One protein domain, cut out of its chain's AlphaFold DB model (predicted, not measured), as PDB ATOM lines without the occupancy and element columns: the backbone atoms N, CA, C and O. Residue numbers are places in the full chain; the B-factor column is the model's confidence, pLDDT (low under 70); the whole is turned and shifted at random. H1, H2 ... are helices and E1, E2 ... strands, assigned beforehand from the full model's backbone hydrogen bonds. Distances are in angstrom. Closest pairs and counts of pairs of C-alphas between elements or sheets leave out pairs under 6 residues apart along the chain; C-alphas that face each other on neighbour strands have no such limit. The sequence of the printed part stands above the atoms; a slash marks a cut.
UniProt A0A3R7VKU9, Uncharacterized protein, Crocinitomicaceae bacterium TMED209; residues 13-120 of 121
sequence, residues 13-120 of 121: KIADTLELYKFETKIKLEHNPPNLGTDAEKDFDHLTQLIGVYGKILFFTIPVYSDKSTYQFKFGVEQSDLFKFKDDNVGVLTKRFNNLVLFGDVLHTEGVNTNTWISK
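What this domain is: This is residues 13 to 120 of the 121 residues of an uncharacterized protein of Crocinitomicaceae bacterium TMED209 (UniProt A0A3R7VKU9). Picture a four-stranded antiparallel sheet, E1 - E2 - E4 - E3, with the long helix H1 over one face, and a separate two-stranded hairpin, E5 and E6, reaching away as an arm whose tip, residues 110 to 115, sticks out. The short helix H2 runs beside the later part of H1, not on the sheet. The printed part has 108 residues with two named helices and six named strands, in the order E1 E2 H1 E3 E4 H2 E5 E6; its class is mixed, helices and strands. It is only just loose, close to compact, with a radius of gyration of the C-alphas of 15.8 A and spans of 53 by 40 by 25 A.

How they stand to each other: Begin with E2, residues 18 to 25, and E4, residues 71 to 77, the inner strands: they are antiparallel at 162 degrees, with N 21 and O 75 at 2.8 A. At one edge, E1, residues 13 to 15, forms a hairpin with E2, with N 14 and O 18 at 2.9 A. At the other edge, E3, residues 57 to 60, forms a hairpin with E4, with N 58 and O 76 at 2.8 A. Look next at H1, residues 39 to 54, on the sheet at a height of 10.5 A; it lies over E4 and only just runs along the strands, at 28 degrees on the local plane. The sheet and H1 make two layers, helix on one face. E2, H1 and E3 form a split strand-helix-strand unit, two strands running the same way with E4 between them, and its crossover is right-handed. H2, residues 92 to 98, only just touches H1, with 3 pairs of C-alphas within 8 A, made by residues 47 to 54 of H1 alone; the closest C-alphas, of Ile 51 and Leu 93, are 7.5 A apart. Their shallow tilt is 16 degrees, opposite ways. In H2 every O i to N i+4 pair is within hydrogen-bond range, in H1 11 of 12. E5, residues 106 to 110, and E6, residues 115 to 119, form a hairpin, with N 108 and O 117 at 2.8 A; both are apart from H1.

Where its parts are: Find C-alpha 13 at (135.484, 137.528, 109.338), where E1 begins. E2 and H1 each measure 23.1 A from first to last C-alpha, and E4 19.9 A. H1 runs from C-alpha 39 at (129.860, 120.619, 136.037) to C-alpha 54. E5 measures 13.0 A and E6 13.1 A, ending at C-alpha 119, (139.680, 109.651, 131.414).

The domain as a whole: The two C-alphas farthest apart, of Ala 15 and Gly 111, are 53.4 A apart. The printed part has no cut; the links E2 to H1 and E4 to H2 are long. Confidence is under 70 in 33 residues, among them 80 to 95 and 110 to 115.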
ATOM      1  N   LYS A  13     134.948 136.184 109.103       70.12
ATOM      2  CA  LYS A  13     135.484 137.528 109.338       70.12
ATOM      3  C   LYS A  13     134.356 138.538 109.101       70.12
ATOM      4  O   LYS A  13     133.847 138.627 107.987       70.12
ATOM      5  N   ILE A  14     133.939 139.245 110.150       69.62
ATOM      6  CA  ILE A  14     132.846 140.234 110.102       69.62
ATOM      7  C   ILE A  14     133.405 141.648 109.901       69.62
ATOM      8  O   ILE A  14     132.803 142.453 109.198       69.62
ATOM      9  N   ALA A  15     134.567 141.939 110.483       69.44
ATOM     10  CA  ALA A  15     135.296 143.193 110.305       69.44
ATOM     11  C   ALA A  15     136.805 142.929 110.396       69.44
ATOM     12  O   ALA A  15     137.222 141.816 110.714       69.44
ATOM     13  N   ASP A  16     137.636 143.940 110.143       67.31
ATOM     14  CA  ASP A  16     139.097 143.782 110.201       67.31
ATOM     15  C   ASP A  16     139.619 143.293 111.547       67.31
ATOM     16  O   ASP A  16     140.621 142.584 111.589       67.31
ATOM     17  N   THR A  17     138.892 143.593 112.616       69.88
ATOM     18  CA  THR A  17     139.225 143.189 113.979       69.88
ATOM     19  C   THR A  17     138.260 142.161 114.556       69.88
ATOM     20  O   THR A  17     138.444 141.780 115.702       69.88
ATOM     21  N   LEU A  18     137.240 141.704 113.815       75.12
ATOM     22  CA  LEU A  18     136.185 140.838 114.352       75.12
ATOM     23  C   LEU A  18     136.069 139.526 113.586       75.12
ATOM     24  O   LEU A  18     135.690 139.504 112.409       75.12
ATOM     25  N   GLU A  19     136.268 138.429 114.307       80.88
ATOM     26  CA  GLU A  19     136.048 137.075 113.815       80.88
ATOM     27  C   GLU A  19     134.999 136.347 114.658       80.88
ATOM     28  O   GLU A  19     134.992 136.396 115.890       80.88
ATOM     29  N   LEU A  20     134.086 135.673 113.961       79.62
ATOM     30  CA  LEU A  20     133.086 134.792 114.545       79.62
ATOM     31  C   LEU A  20     133.546 133.350 114.395       79.62
ATOM     32  O   LEU A  20     133.817 132.910 113.281       79.62
ATOM     33  N   TYR A  21     133.524 132.600 115.486       80.88
ATOM     34  CA  TYR A  21     133.904 131.197 115.526       80.88
ATOM     35  C   TYR A  21     132.742 130.304 115.940       80.88
ATOM     36  O   TYR A  21     131.815 130.722 116.638       80.88
ATOM     37  N   LYS A  22     132.822 129.041 115.517       82.31
ATOM     38  CA  LYS A  22     131.939 127.960 115.946       82.31
ATOM     39  C   LYS A  22     132.764 126.902 116.670       82.31
ATOM     40  O   LYS A  22     133.739 126.408 116.107       82.31
ATOM     41  N   PHE A  23     132.343 126.546 117.876       81.69
ATOM     42  CA  PHE A  23     132.892 125.430 118.635       81.69
ATOM     43  C   PHE A  23     131.891 124.273 118.657       81.69
ATOM     44  O   PHE A  23     130.687 124.494 118.804       81.69
ATOM     45  N   GLU A  24     132.386 123.046 118.502       80.62
ATOM     46  CA  GLU A  24     131.593 121.819 118.580       80.62
ATOM     47  C   GLU A  24     132.289 120.826 119.515       80.62
ATOM     48  O   GLU A  24     133.491 120.590 119.388       80.62
ATOM     49  N   THR A  25     131.541 120.230 120.443       75.69
ATOM     50  CA  THR A  25     132.064 119.245 121.396       75.69
ATOM     51  C   THR A  25     131.027 118.181 121.735       75.69
ATOM     52  O   THR A  25     129.829 118.390 121.576       75.69
ATOM     53  N   LYS A  26     131.475 117.012 122.198       77.62
ATOM     54  CA  LYS A  26     130.589 115.981 122.760       77.62
ATOM     55  C   LYS A  26     130.280 116.213 124.240       77.62
ATOM     56  O   LYS A  26     129.287 115.680 124.726       77.62
ATOM     57  N   ILE A  27     131.095 117.017 124.925       77.31
ATOM     58  CA  ILE A  27     130.878 117.375 126.327       77.31
ATOM     59  C   ILE A  27     129.568 118.150 126.460       77.31
ATOM     60  O   ILE A  27     129.265 119.025 125.645       77.31
ATOM     61  N   LYS A  28     128.791 117.819 127.492       80.88
ATOM     62  CA  LYS A  28     127.576 118.552 127.836       80.88
ATOM     63  C   LYS A  28     127.948 119.966 128.270       80.88
ATOM     64  O   LYS A  28     128.688 120.128 129.228       80.88
ATOM     65  N   LEU A  29     127.408 120.964 127.577       81.75
ATOM     66  CA  LEU A  29     127.581 122.374 127.920       81.75
ATOM     67  C   LEU A  29     126.228 122.969 128.289       81.75
ATOM     68  O   LEU A  29     125.253 122.786 127.559       81.75
ATOM     69  N   GLU A  30     126.183 123.698 129.397       82.00
ATOM     70  CA  GLU A  30     124.990 124.402 129.864       82.00
ATOM     71  C   GLU A  30     125.347 125.854 130.177       82.00
ATOM     72  O   GLU A  30     126.439 126.152 130.649       82.00
ATOM     73  N   HIS A  31     124.424 126.767 129.894       77.25
ATOM     74  CA  HIS A  31     124.518 128.151 130.340       77.25
ATOM     75  C   HIS A  31     123.103 128.649 130.619       77.25
ATOM     76  O   HIS A  31     122.273 128.667 129.707       77.25
ATOM     77  N   ASN A  32     122.815 129.011 131.871       69.06
ATOM     78  CA  ASN A  32     121.509 129.516 132.316       69.06
ATOM     79  C   ASN A  32     120.267 128.610 132.047       69.06
ATOM     80  O   ASN A  32     119.334 129.021 131.351       69.06
ATOM     81  N   PRO A  33     120.182 127.401 132.645       59.44
ATOM     82  CA  PRO A  33     118.894 126.821 133.085       59.44
ATOM     83  C   PRO A  33     118.977 126.175 134.498       59.44
ATOM     84  O   PRO A  33     120.071 125.990 135.013       59.44
ATOM     85  N   PRO A  34     117.850 125.800 135.150       60.09
ATOM     86  CA  PRO A  34     117.403 126.289 136.473       60.09
ATOM     87  C   PRO A  34     118.352 126.131 137.683       60.09
ATOM     88  O   PRO A  34     118.057 126.693 138.733       60.09
ATOM     89  N   ASN A  35     119.455 125.393 137.576       56.94
ATOM     90  CA  ASN A  35     120.385 125.133 138.670       56.94
ATOM     91  C   ASN A  35     121.782 125.642 138.308       56.94
ATOM     92  O   ASN A  35     122.506 124.983 137.568       56.94
ATOM     93  N   LEU A  36     122.155 126.784 138.885       59.03
ATOM     94  CA  LEU A  36     123.524 127.294 138.850       59.03
ATOM     95  C   LEU A  36     124.468 126.295 139.552       59.03
ATOM     96  O   LEU A  36     124.189 125.867 140.675       59.03
ATOM     97  N   GLY A  37     125.591 125.950 138.916       68.12
ATOM     98  CA  GLY A  37     126.698 125.201 139.523       68.12
ATOM     99  C   GLY A  37     126.875 123.743 139.082       68.12
ATOM    100  O   GLY A  37     127.600 123.004 139.761       68.12
ATOM    101  N   THR A  38     126.257 123.309 137.979       81.19
ATOM    102  CA  THR A  38     126.536 121.985 137.389       81.19
ATOM    103  C   THR A  38     127.943 121.939 136.784       81.19
ATOM    104  O   THR A  38     128.506 122.965 136.405       81.19
ATOM    105  N   ASP A  39     128.536 120.748 136.667       82.06
ATOM    106  CA  ASP A  39     129.860 120.619 136.037       82.06
ATOM    107  C   ASP A  39     129.832 121.030 134.557       82.06
ATOM    108  O   ASP A  39     130.793 121.615 134.075       82.06
ATOM    109  N   ALA A  40     128.695 120.857 133.871       80.62
ATOM    110  CA  ALA A  40     128.487 121.325 132.499       80.62
ATOM    111  C   ALA A  40     128.547 122.860 132.362       80.62
ATOM    112  O   ALA A  40     129.010 123.373 131.341       80.62
ATOM    113  N   GLU A  41     128.082 123.595 133.375       82.50
ATOM    114  CA  GLU A  41     128.186 125.056 133.421       82.50
ATOM    115  C   GLU A  41     129.615 125.499 133.739       82.50
ATOM    116  O   GLU A  41     130.162 126.353 133.045       82.50
ATOM    117  N   LYS A  42     130.272 124.852 134.713       83.75
ATOM    118  CA  LYS A  42     131.690 125.115 135.011       83.75
ATOM    119  C   LYS A  42     132.585 124.828 133.809       83.75
ATOM    120  O   LYS A  42     133.528 125.572 133.565       83.75
ATOM    121  N   ASP A  43     132.291 123.771 133.056       83.44
ATOM    122  CA  ASP A  43     133.002 123.426 131.827       83.44
ATOM    123  C   ASP A  43     132.793 124.484 130.746       83.44
ATOM    124  O   ASP A  43     133.755 124.887 130.090       83.44
ATOM    125  N   PHE A  44     131.569 124.995 130.586       84.81
ATOM    126  CA  PHE A  44     131.311 126.112 129.684       84.81
ATOM    127  C   PHE A  44     132.085 127.370 130.107       84.81
ATOM    128  O   PHE A  44     132.811 127.940 129.290       84.81
ATOM    129  N   ASP A  45     132.028 127.754 131.382       84.88
ATOM    130  CA  ASP A  45     132.781 128.892 131.918       84.88
ATOM    131  C   ASP A  45     134.292 128.713 131.728       84.88
ATOM    132  O   ASP A  45     134.981 129.636 131.293       84.88
ATOM    133  N   HIS A  46     134.818 127.512 131.956       84.75
ATOM    134  CA  HIS A  46     136.233 127.210 131.762       84.75
ATOM    135  C   HIS A  46     136.648 127.338 130.284       84.75
ATOM    136  O   HIS A  46     137.702 127.907 129.980       84.75
ATOM    137  N   LEU A  47     135.800 126.892 129.348       83.62
ATOM    138  CA  LEU A  47     136.010 127.091 127.911       83.62
ATOM    139  C   LEU A  47     135.996 128.581 127.540       83.62
ATOM    140  O   LEU A  47     136.856 129.026 126.776       83.62
ATOM    141  N   THR A  48     135.055 129.364 128.079       84.56
ATOM    142  CA  THR A  48     134.981 130.807 127.801       84.56
ATOM    143  C   THR A  48     136.183 131.565 128.362       84.56
ATOM    144  O   THR A  48     136.759 132.395 127.658       84.56
ATOM    145  N   GLN A  49     136.637 131.233 129.574       83.81
ATOM    146  CA  GLN A  49     137.846 131.803 130.168       83.81
ATOM    147  C   GLN A  49     139.080 131.507 129.316       83.81
ATOM    148  O   GLN A  49     139.861 132.418 129.039       83.81
ATOM    149  N   LEU A  50     139.233 130.263 128.846       81.94
ATOM    150  CA  LEU A  50     140.344 129.890 127.973       81.94
ATOM    151  C   LEU A  50     140.345 130.727 126.689       81.94
ATOM    152  O   LEU A  50     141.391 131.245 126.314       81.94
ATOM    153  N   ILE A  51     139.190 130.905 126.040       82.06
ATOM    154  CA  ILE A  51     139.066 131.771 124.854       82.06
ATOM    155  C   ILE A  51     139.461 133.216 125.197       82.06
ATOM    156  O   ILE A  51     140.182 133.847 124.424       82.06
ATOM    157  N   GLY A  52     139.051 133.713 126.367       80.31
ATOM    158  CA  GLY A  52     139.324 135.074 126.836       80.31
ATOM    159  C   GLY A  52     140.800 135.376 127.081       80.31
ATOM    160  O   GLY A  52     141.220 136.523 126.954       80.31
ATOM    161  N   VAL A  53     141.612 134.355 127.368       80.44
ATOM    162  CA  VAL A  53     143.078 134.488 127.440       80.44
ATOM    163  C   VAL A  53     143.682 134.794 126.067       80.44
ATOM    164  O   VAL A  53     144.708 135.466 125.981       80.44
ATOM    165  N   TYR A  54     143.064 134.298 124.991       74.19
ATOM    166  CA  TYR A  54     143.603 134.396 123.634       74.19
ATOM    167  C   TYR A  54     143.034 135.540 122.811       74.19
ATOM    168  O   TYR A  54     143.617 135.835 121.775       74.19
ATOM    169  N   GLY A  55     141.940 136.166 123.244       73.81
ATOM    170  CA  GLY A  55     141.371 137.333 122.587       73.81
ATOM    171  C   GLY A  55     140.245 137.959 123.396       73.81
ATOM    172  O   GLY A  55     139.617 137.318 124.240       73.81
ATOM    173  N   LYS A  56     139.966 139.236 123.128       83.19
ATOM    174  CA  LYS A  56     138.869 139.948 123.782       83.19
ATOM    175  C   LYS A  56     137.535 139.430 123.250       83.19
ATOM    176  O   LYS A  56     137.154 139.705 122.114       83.19
ATOM    177  N   ILE A  57     136.833 138.675 124.085       83.81
ATOM    178  CA  ILE A  57     135.502 138.154 123.780       83.81
ATOM    179  C   ILE A  57     134.504 139.308 123.722       83.81
ATOM    180  O   ILE A  57     134.430 140.123 124.640       83.81
ATOM    181  N   LEU A  58     133.697 139.331 122.665       84.81
ATOM    182  CA  LEU A  58     132.574 140.255 122.527       84.81
ATOM    183  C   LEU A  58     131.243 139.608 122.920       84.81
ATOM    184  O   LEU A  58     130.386 140.281 123.481       84.81
ATOM    185  N   PHE A  59     131.059 138.318 122.622       83.94
ATOM    186  CA  PHE A  59     129.858 137.567 122.994       83.94
ATOM    187  C   PHE A  59     130.049 136.052 122.860       83.94
ATOM    188  O   PHE A  59     130.897 135.584 122.095       83.94
ATOM    189  N   PHE A  60     129.161 135.306 123.526       85.75
ATOM    190  CA  PHE A  60     128.890 133.883 123.311       85.75
ATOM    191  C   PHE A  60     127.407 133.676 123.000       85.75
ATOM    192  O   PHE A  60     126.555 134.415 123.490       85.75
ATOM    193  N   THR A  61     127.082 132.656 122.211       87.00
ATOM    194  CA  THR A  61     125.710 132.143 122.142       87.00
ATOM    195  C   THR A  61     125.493 131.100 123.229       87.00
ATOM    196  O   THR A  61     126.425 130.385 123.591       87.00
ATOM    197  N   ILE A  62     124.247 130.946 123.674       85.75
ATOM    198  CA  ILE A  62     123.855 129.829 124.540       85.75
ATOM    199  C   ILE A  62     124.230 128.508 123.838       85.75
ATOM    200  O   ILE A  62     123.977 128.391 122.630       85.75
ATOM    201  N   PRO A  63     124.853 127.537 124.534       85.81
ATOM    202  CA  PRO A  63     125.136 126.225 123.965       85.81
ATOM    203  C   PRO A  63     123.848 125.510 123.557       85.81
ATOM    204  O   PRO A  63     122.882 125.468 124.315       85.81
ATOM    205  N   VAL A  64     123.836 124.920 122.365       86.25
ATOM    206  CA  VAL A  64     122.691 124.162 121.847       86.25
ATOM    207  C   VAL A  64     123.145 122.757 121.485       86.25
ATOM    208  O   VAL A  64     124.204 122.577 120.877       86.25
ATOM    209  N   TYR A  65     122.343 121.757 121.847       85.38
ATOM    210  CA  TYR A  65     122.554 120.392 121.385       85.38
ATOM    211  C   TYR A  65     122.142 120.276 119.915       85.38
ATOM    212  O   TYR A  65     120.996 120.527 119.547       85.38
ATOM    213  N   SER A  66     123.114 119.947 119.075       78.06
ATOM    214  CA  SER A  66     122.979 119.796 117.634       78.06
ATOM    215  C   SER A  66     122.417 118.424 117.269       78.06
ATOM    216  O   SER A  66     122.617 117.438 117.979       78.06
ATOM    217  N   ASP A  67     121.786 118.346 116.101       74.06
ATOM    218  CA  ASP A  67     121.278 117.118 115.477       74.06
ATOM    219  C   ASP A  67     122.369 116.057 115.225       74.06
ATOM    220  O   ASP A  67     122.072 114.877 115.051       74.06
ATOM    221  N   LYS A  68     123.644 116.458 115.265       72.69
ATOM    222  CA  LYS A  68     124.833 115.596 115.121       72.69
ATOM    223  C   LYS A  68     125.377 115.027 116.437       72.69
ATOM    224  O   LYS A  68     126.548 114.649 116.500       72.69
ATOM    225  N   SER A  69     124.568 114.993 117.490       79.12
ATOM    226  CA  SER A  69     124.955 114.501 118.817       79.12
ATOM    227  C   SER A  69     126.126 115.255 119.464       79.12
ATOM    228  O   SER A  69     126.916 114.674 120.210       79.12
ATOM    229  N   THR A  70     126.257 116.549 119.175       81.56
ATOM    230  CA  THR A  70     127.293 117.430 119.740       81.56
ATOM    231  C   THR A  70     126.667 118.692 120.316       81.56
ATOM    232  O   THR A  70     125.683 119.198 119.788       81.56
ATOM    233  N   TYR A  71     127.237 119.232 121.387       81.69
ATOM    234  CA  TYR A  71     126.941 120.579 121.863       81.69
ATOM    235  C   TYR A  71     127.730 121.596 121.048       81.69
ATOM    236  O   TYR A  71     128.897 121.381 120.710       81.69
ATOM    237  N   GLN A  72     127.079 122.705 120.709       84.94
ATOM    238  CA  GLN A  72     127.659 123.742 119.869       84.94
ATOM    239  C   GLN A  72     127.369 125.119 120.446       84.94
ATOM    240  O   GLN A  72     126.245 125.408 120.849       84.94
ATOM    241  N   PHE A  73     128.369 125.991 120.417       85.50
ATOM    242  CA  PHE A  73     128.182 127.414 120.665       85.50
ATOM    243  C   PHE A  73     129.032 128.227 119.691       85.50
ATOM    244  O   PHE A  73     129.998 127.736 119.097       85.50
ATOM    245  N   LYS A  74     128.638 129.479 119.490       87.00
ATOM    246  CA  LYS A  74     129.379 130.447 118.690       87.00
ATOM    247  C   LYS A  74     129.913 131.538 119.594       87.00
ATOM    248  O   LYS A  74     129.302 131.853 120.614       87.00
ATOM    249  N   PHE A  75     131.027 132.128 119.197       85.50
ATOM    250  CA  PHE A  75     131.624 133.236 119.924       85.50
ATOM    251  C   PHE A  75     132.265 134.236 118.975       85.50
ATOM    252  O   PHE A  75     132.773 133.860 117.917       85.50
ATOM    253  N   GLY A  76     132.191 135.511 119.343       83.12
ATOM    254  CA  GLY A  76     132.841 136.607 118.633       83.12
ATOM    255  C   GLY A  76     134.029 137.124 119.432       83.12
ATOM    256  O   GLY A  76     133.906 137.339 120.639       83.12
ATOM    257  N   VAL A  77     135.157 137.343 118.765       81.88
ATOM    258  CA  VAL A  77     136.387 137.872 119.374       81.88
ATOM    259  C   VAL A  77     136.925 139.045 118.568       81.88
ATOM    260  O   VAL A  77     136.923 139.022 117.336       81.88
ATOM    261  N   GLU A  78     137.402 140.065 119.276       78.75
ATOM    262  CA  GLU A  78     138.060 141.241 118.703       78.75
ATOM    263  C   GLU A  78     139.542 140.945 118.396       78.75
ATOM    264  O   GLU A  78     140.451 141.614 118.886       78.75
ATOM    265  N   GLN A  79     139.797 139.855 117.671       70.88
ATOM    266  CA  GLN A  79     141.137 139.422 117.290       70.88
ATOM    267  C   GLN A  79     141.085 138.560 116.033       70.88
ATOM    268  O   GLN A  79     140.235 137.678 115.918       70.88
ATOM    269  N   SER A  80     142.027 138.798 115.120       67.62
ATOM    270  CA  SER A  80     142.221 137.959 113.943       67.62
ATOM    271  C   SER A  80     143.071 136.732 114.254       67.62
ATOM    272  O   SER A  80     144.006 136.812 115.054       67.62
ATOM    273  N   ASP A  81     142.819 135.632 113.548       68.62
ATOM    274  CA  ASP A  81     143.681 134.450 113.545       68.62
ATOM    275  C   ASP A  81     143.892 133.828 114.943       68.62
ATOM    276  O   ASP A  81     144.981 133.358 115.274       68.62
ATOM    277  N   LEU A  82     142.836 133.746 115.762       68.38
ATOM    278  CA  LEU A  82     142.869 133.169 117.122       68.38
ATOM    279  C   LEU A  82     143.429 131.723 117.162       68.38
ATOM    280  O   LEU A  82     143.867 131.222 118.200       68.38
ATOM    281  N   PHE A  83     143.419 131.040 116.015       64.06
ATOM    282  CA  PHE A  83     143.927 129.683 115.832       64.06
ATOM    283  C   PHE A  83     145.327 129.601 115.205       64.06
ATOM    284  O   PHE A  83     145.846 128.487 115.125       64.06
ATOM    285  N   LYS A  84     145.962 130.710 114.796       59.16
ATOM    286  CA  LYS A  84     147.331 130.694 114.253       59.16
ATOM    287  C   LYS A  84     148.366 131.035 115.321       59.16
ATOM    288  O   LYS A  84     148.187 131.944 116.125       59.16
ATOM    289  N   PHE A  85     149.499 130.341 115.289       50.56
ATOM    290  CA  PHE A  85     150.688 130.713 116.057       50.56
ATOM    291  C   PHE A  85     151.937 130.391 115.242       50.56
ATOM    292  O   PHE A  85     152.164 129.226 114.936       50.56
ATOM    293  N   LYS A  86     152.749 131.407 114.915       49.34
ATOM    294  CA  LYS A  86     154.012 131.275 114.155       49.34
ATOM    295  C   LYS A  86     153.886 130.374 112.917       49.34
ATOM    296  O   LYS A  86     154.374 129.249 112.931       49.34
ATOM    297  N   ASP A  87     153.201 130.866 111.887       55.44
ATOM    298  CA  ASP A  87     152.973 130.195 110.591       55.44
ATOM    299  C   ASP A  87     152.315 128.796 110.649       55.44
ATOM    300  O   ASP A  87     152.008 128.208 109.612       55.44
ATOM    301  N   ASP A  88     152.017 128.277 111.845       50.88
ATOM    302  CA  ASP A  88     151.235 127.068 112.058       50.88
ATOM    303  C   ASP A  88     149.749 127.450 112.072       50.88
ATOM    304  O   ASP A  88     149.244 128.096 112.998       50.88
ATOM    305  N   ASN A  89     149.048 127.048 111.008       46.59
ATOM    306  CA  ASN A  89     147.603 127.223 110.853       46.59
ATOM    307  C   ASN A  89     146.796 126.362 111.839       46.59
ATOM    308  O   ASN A  89     145.567 126.450 111.869       46.59
ATOM    309  N   VAL A  90     147.470 125.529 112.640       50.38
ATOM    310  CA  VAL A  90     146.855 124.740 113.697       50.38
ATOM    311  C   VAL A  90     147.482 125.090 115.042       50.38
ATOM    312  O   VAL A  90     148.416 124.472 115.548       50.38
ATOM    313  N   GLY A  91     146.782 125.959 115.749       57.06
ATOM    314  CA  GLY A  91     146.203 125.490 116.986       57.06
ATOM    315  C   GLY A  91     147.087 125.668 118.194       57.06
ATOM    316  O   GLY A  91     147.544 124.693 118.769       57.06
ATOM    317  N   VAL A  92     147.162 126.889 118.708       62.53
ATOM    318  CA  VAL A  92     147.307 127.030 120.161       62.53
ATOM    319  C   VAL A  92     145.968 126.719 120.809       62.53
ATOM    320  O   VAL A  92     145.895 125.785 121.598       62.53
ATOM    321  N   LEU A  93     144.890 127.392 120.401       67.56
ATOM    322  CA  LEU A  93     143.586 127.176 121.020       67.56
ATOM    323  C   LEU A  93     143.050 125.749 120.796       67.56
ATOM    324  O   LEU A  93     142.619 125.115 121.750       67.56
ATOM    325  N   THR A  94     143.181 125.174 119.592       67.12
ATOM    326  CA  THR A  94     142.814 123.761 119.356       67.12
ATOM    327  C   THR A  94     143.653 122.791 120.192       67.12
ATOM    328  O   THR A  94     143.099 121.888 120.813       67.12
ATOM    329  N   LYS A  95     144.986 122.970 120.260       67.50
ATOM    330  CA  LYS A  95     145.848 122.117 121.104       67.50
ATOM    331  C   LYS A  95     145.506 122.290 122.587       67.50
ATOM    332  O   LYS A  95     145.612 121.331 123.343       67.50
ATOM    333  N   ARG A  96     145.094 123.486 123.013       71.44
ATOM    334  CA  ARG A  96     144.672 123.760 124.390       71.44
ATOM    335  C   ARG A  96     143.323 123.134 124.700       71.44
ATOM    336  O   ARG A  96     143.239 122.487 125.727       71.44
ATOM    337  N   PHE A  97     142.338 123.219 123.807       74.62
ATOM    338  CA  PHE A  97     141.063 122.515 123.968       74.62
ATOM    339  C   PHE A  97     141.251 121.000 124.043       74.62
ATOM    340  O   PHE A  97     140.716 120.372 124.947       74.62
ATOM    341  N   ASN A  98     142.078 120.421 123.168       69.69
ATOM    342  CA  ASN A  98     142.344 118.979 123.184       69.69
ATOM    343  C   ASN A  98     143.018 118.503 124.484       69.69
ATOM    344  O   ASN A  98     142.880 117.341 124.852       69.69
ATOM    345  N   ASN A  99     143.747 119.389 125.168       70.19
ATOM    346  CA  ASN A  99     144.431 119.096 126.429       70.19
ATOM    347  C   ASN A  99     143.715 119.691 127.654       70.19
ATOM    348  O   ASN A  99     144.226 119.570 128.768       70.19
ATOM    349  N   LEU A 100     142.569 120.353 127.474       74.88
ATOM    350  CA  LEU A 100     141.855 121.026 128.552       74.88
ATOM    351  C   LEU A 100     141.264 119.972 129.477       74.88
ATOM    352  O   LEU A 100     140.551 119.086 129.013       74.88
ATOM    353  N   VAL A 101     141.575 120.057 130.768       76.19
ATOM    354  CA  VAL A 101     140.936 119.233 131.798       76.19
ATOM    355  C   VAL A 101     139.621 119.892 132.179       76.19
ATOM    356  O   VAL A 101     139.600 121.063 132.561       76.19
ATOM    357  N   LEU A 102     138.544 119.139 132.026       80.38
ATOM    358  CA  LEU A 102     137.186 119.557 132.331       80.38
ATOM    359  C   LEU A 102     136.752 118.963 133.670       80.38
ATOM    360  O   LEU A 102     137.287 117.948 134.108       80.38
ATOM    361  N   PHE A 103     135.795 119.601 134.332       77.81
ATOM    362  CA  PHE A 103     135.230 119.151 135.601       77.81
ATOM    363  C   PHE A 103     134.510 117.811 135.458       77.81
ATOM    364  O   PHE A 103     134.518 117.023 136.399       77.81
ATOM    365  N   GLY A 104     133.942 117.530 134.282       70.00
ATOM    366  CA  GLY A 104     133.407 116.207 133.972       70.00
ATOM    367  C   GLY A 104     134.471 115.107 133.835       70.00
ATOM    368  O   GLY A 104     134.127 113.933 133.938       70.00
ATOM    369  N   ASP A 105     135.748 115.431 133.613       74.94
ATOM    370  CA  ASP A 105     136.778 114.405 133.420       74.94
ATOM    371  C   ASP A 105     137.018 113.589 134.701       74.94
ATOM    372  O   ASP A 105     137.074 114.119 135.812       74.94
ATOM    373  N   VAL A 106     137.246 112.282 134.549       74.19
ATOM    374  CA  VAL A 106     137.545 111.407 135.689       74.19
ATOM    375  C   VAL A 106     139.053 111.344 135.905       74.19
ATOM    376  O   VAL A 106     139.802 110.867 135.048       74.19
ATOM    377  N   LEU A 107     139.499 111.800 137.075       75.56
ATOM    378  CA  LEU A 107     140.879 111.653 137.529       75.56
ATOM    379  C   LEU A 107     141.063 110.285 138.190       75.56
ATOM    380  O   LEU A 107     140.428 109.979 139.198       75.56
ATOM    381  N   HIS A 108     141.961 109.476 137.642       76.38
ATOM    382  CA  HIS A 108     142.388 108.221 138.242       76.38
ATOM    383  C   HIS A 108     143.745 108.419 138.903       76.38
ATOM    384  O   HIS A 108     144.666 108.948 138.282       76.38
ATOM    385  N   THR A 109     143.871 107.972 140.147       75.00
ATOM    386  CA  THR A 109     145.128 107.986 140.900       75.00
ATOM    387  C   THR A 109     145.381 106.603 141.476       75.00
ATOM    388  O   THR A 109     144.598 106.130 142.302       75.00
ATOM    389  N   GLU A 110     146.481 105.969 141.083       69.88
ATOM    390  CA  GLU A 110     146.975 104.750 141.728       69.88
ATOM    391  C   GLU A 110     148.174 105.062 142.632       69.88
ATOM    392  O   GLU A 110     149.203 105.588 142.193       69.88
ATOM    393  N   GLY A 111     148.038 104.714 143.916       65.38
ATOM    394  CA  GLY A 111     149.043 104.976 144.948       65.38
ATOM    395  C   GLY A 111     149.060 106.428 145.444       65.38
ATOM    396  O   GLY A 111     148.132 107.201 145.215       65.38
ATOM    397  N   VAL A 112     150.127 106.810 146.154       60.41
ATOM    398  CA  VAL A 112     150.321 108.181 146.662       60.41
ATOM    399  C   VAL A 112     150.817 109.077 145.516       60.41
ATOM    400  O   VAL A 112     152.001 109.384 145.426       60.41
ATOM    401  N   ASN A 113     149.911 109.469 144.611       57.41
ATOM    402  CA  ASN A 113     150.132 110.432 143.515       57.41
ATOM    403  C   ASN A 113     151.206 110.077 142.463       57.41
ATOM    404  O   ASN A 113     151.601 110.944 141.686       57.41
ATOM    405  N   THR A 114     151.693 108.836 142.401       54.53
ATOM    406  CA  THR A 114     152.741 108.453 141.436       54.53
ATOM    407  C   THR A 114     152.210 108.156 140.037       54.53
ATOM    408  O   THR A 114     152.905 108.445 139.068       54.53
ATOM    409  N   ASN A 115     150.982 107.642 139.919       62.59
ATOM    410  CA  ASN A 115     150.348 107.343 138.635       62.59
ATOM    411  C   ASN A 115     148.975 108.015 138.567       62.59
ATOM    412  O   ASN A 115     147.972 107.432 138.979       62.59
ATOM    413  N   THR A 116     148.944 109.246 138.055       71.25
ATOM    414  CA  THR A 116     147.702 109.980 137.790       71.25
ATOM    415  C   THR A 116     147.431 110.005 136.293       71.25
ATOM    416  O   THR A 116     148.283 110.452 135.522       71.25
ATOM    417  N   TRP A 117     146.246 109.571 135.866       78.44
ATOM    418  CA  TRP A 117     145.784 109.723 134.484       78.44
ATOM    419  C   TRP A 117     144.337 110.210 134.437       78.44
ATOM    420  O   TRP A 117     143.613 110.165 135.429       78.44
ATOM    421  N   ILE A 118     143.926 110.719 133.278       73.06
ATOM    422  CA  ILE A 118     142.630 111.376 133.094       73.06
ATOM    423  C   ILE A 118     141.846 110.618 132.030       73.06
ATOM    424  O   ILE A 118     142.324 110.469 130.904       73.06
ATOM    425  N   SER A 119     140.644 110.173 132.378       75.50
ATOM    426  CA  SER A 119     139.680 109.651 131.414       75.50
ATOM    427  C   SER A 119     138.769 110.790 130.965       75.50
ATOM    428  O   SER A 119     138.055 111.375 131.779       75.50
ATOM    429  N   LYS A 120     138.829 111.111 129.669       71.50
ATOM    430  CA  LYS A 120     137.969 112.110 129.023       71.50
ATOM    431  C   LYS A 120     136.570 111.537 128.795       71.50
ATOM    432  O   LYS A 120     136.464 110.374 128.399       71.50
TER     433      LYS A 120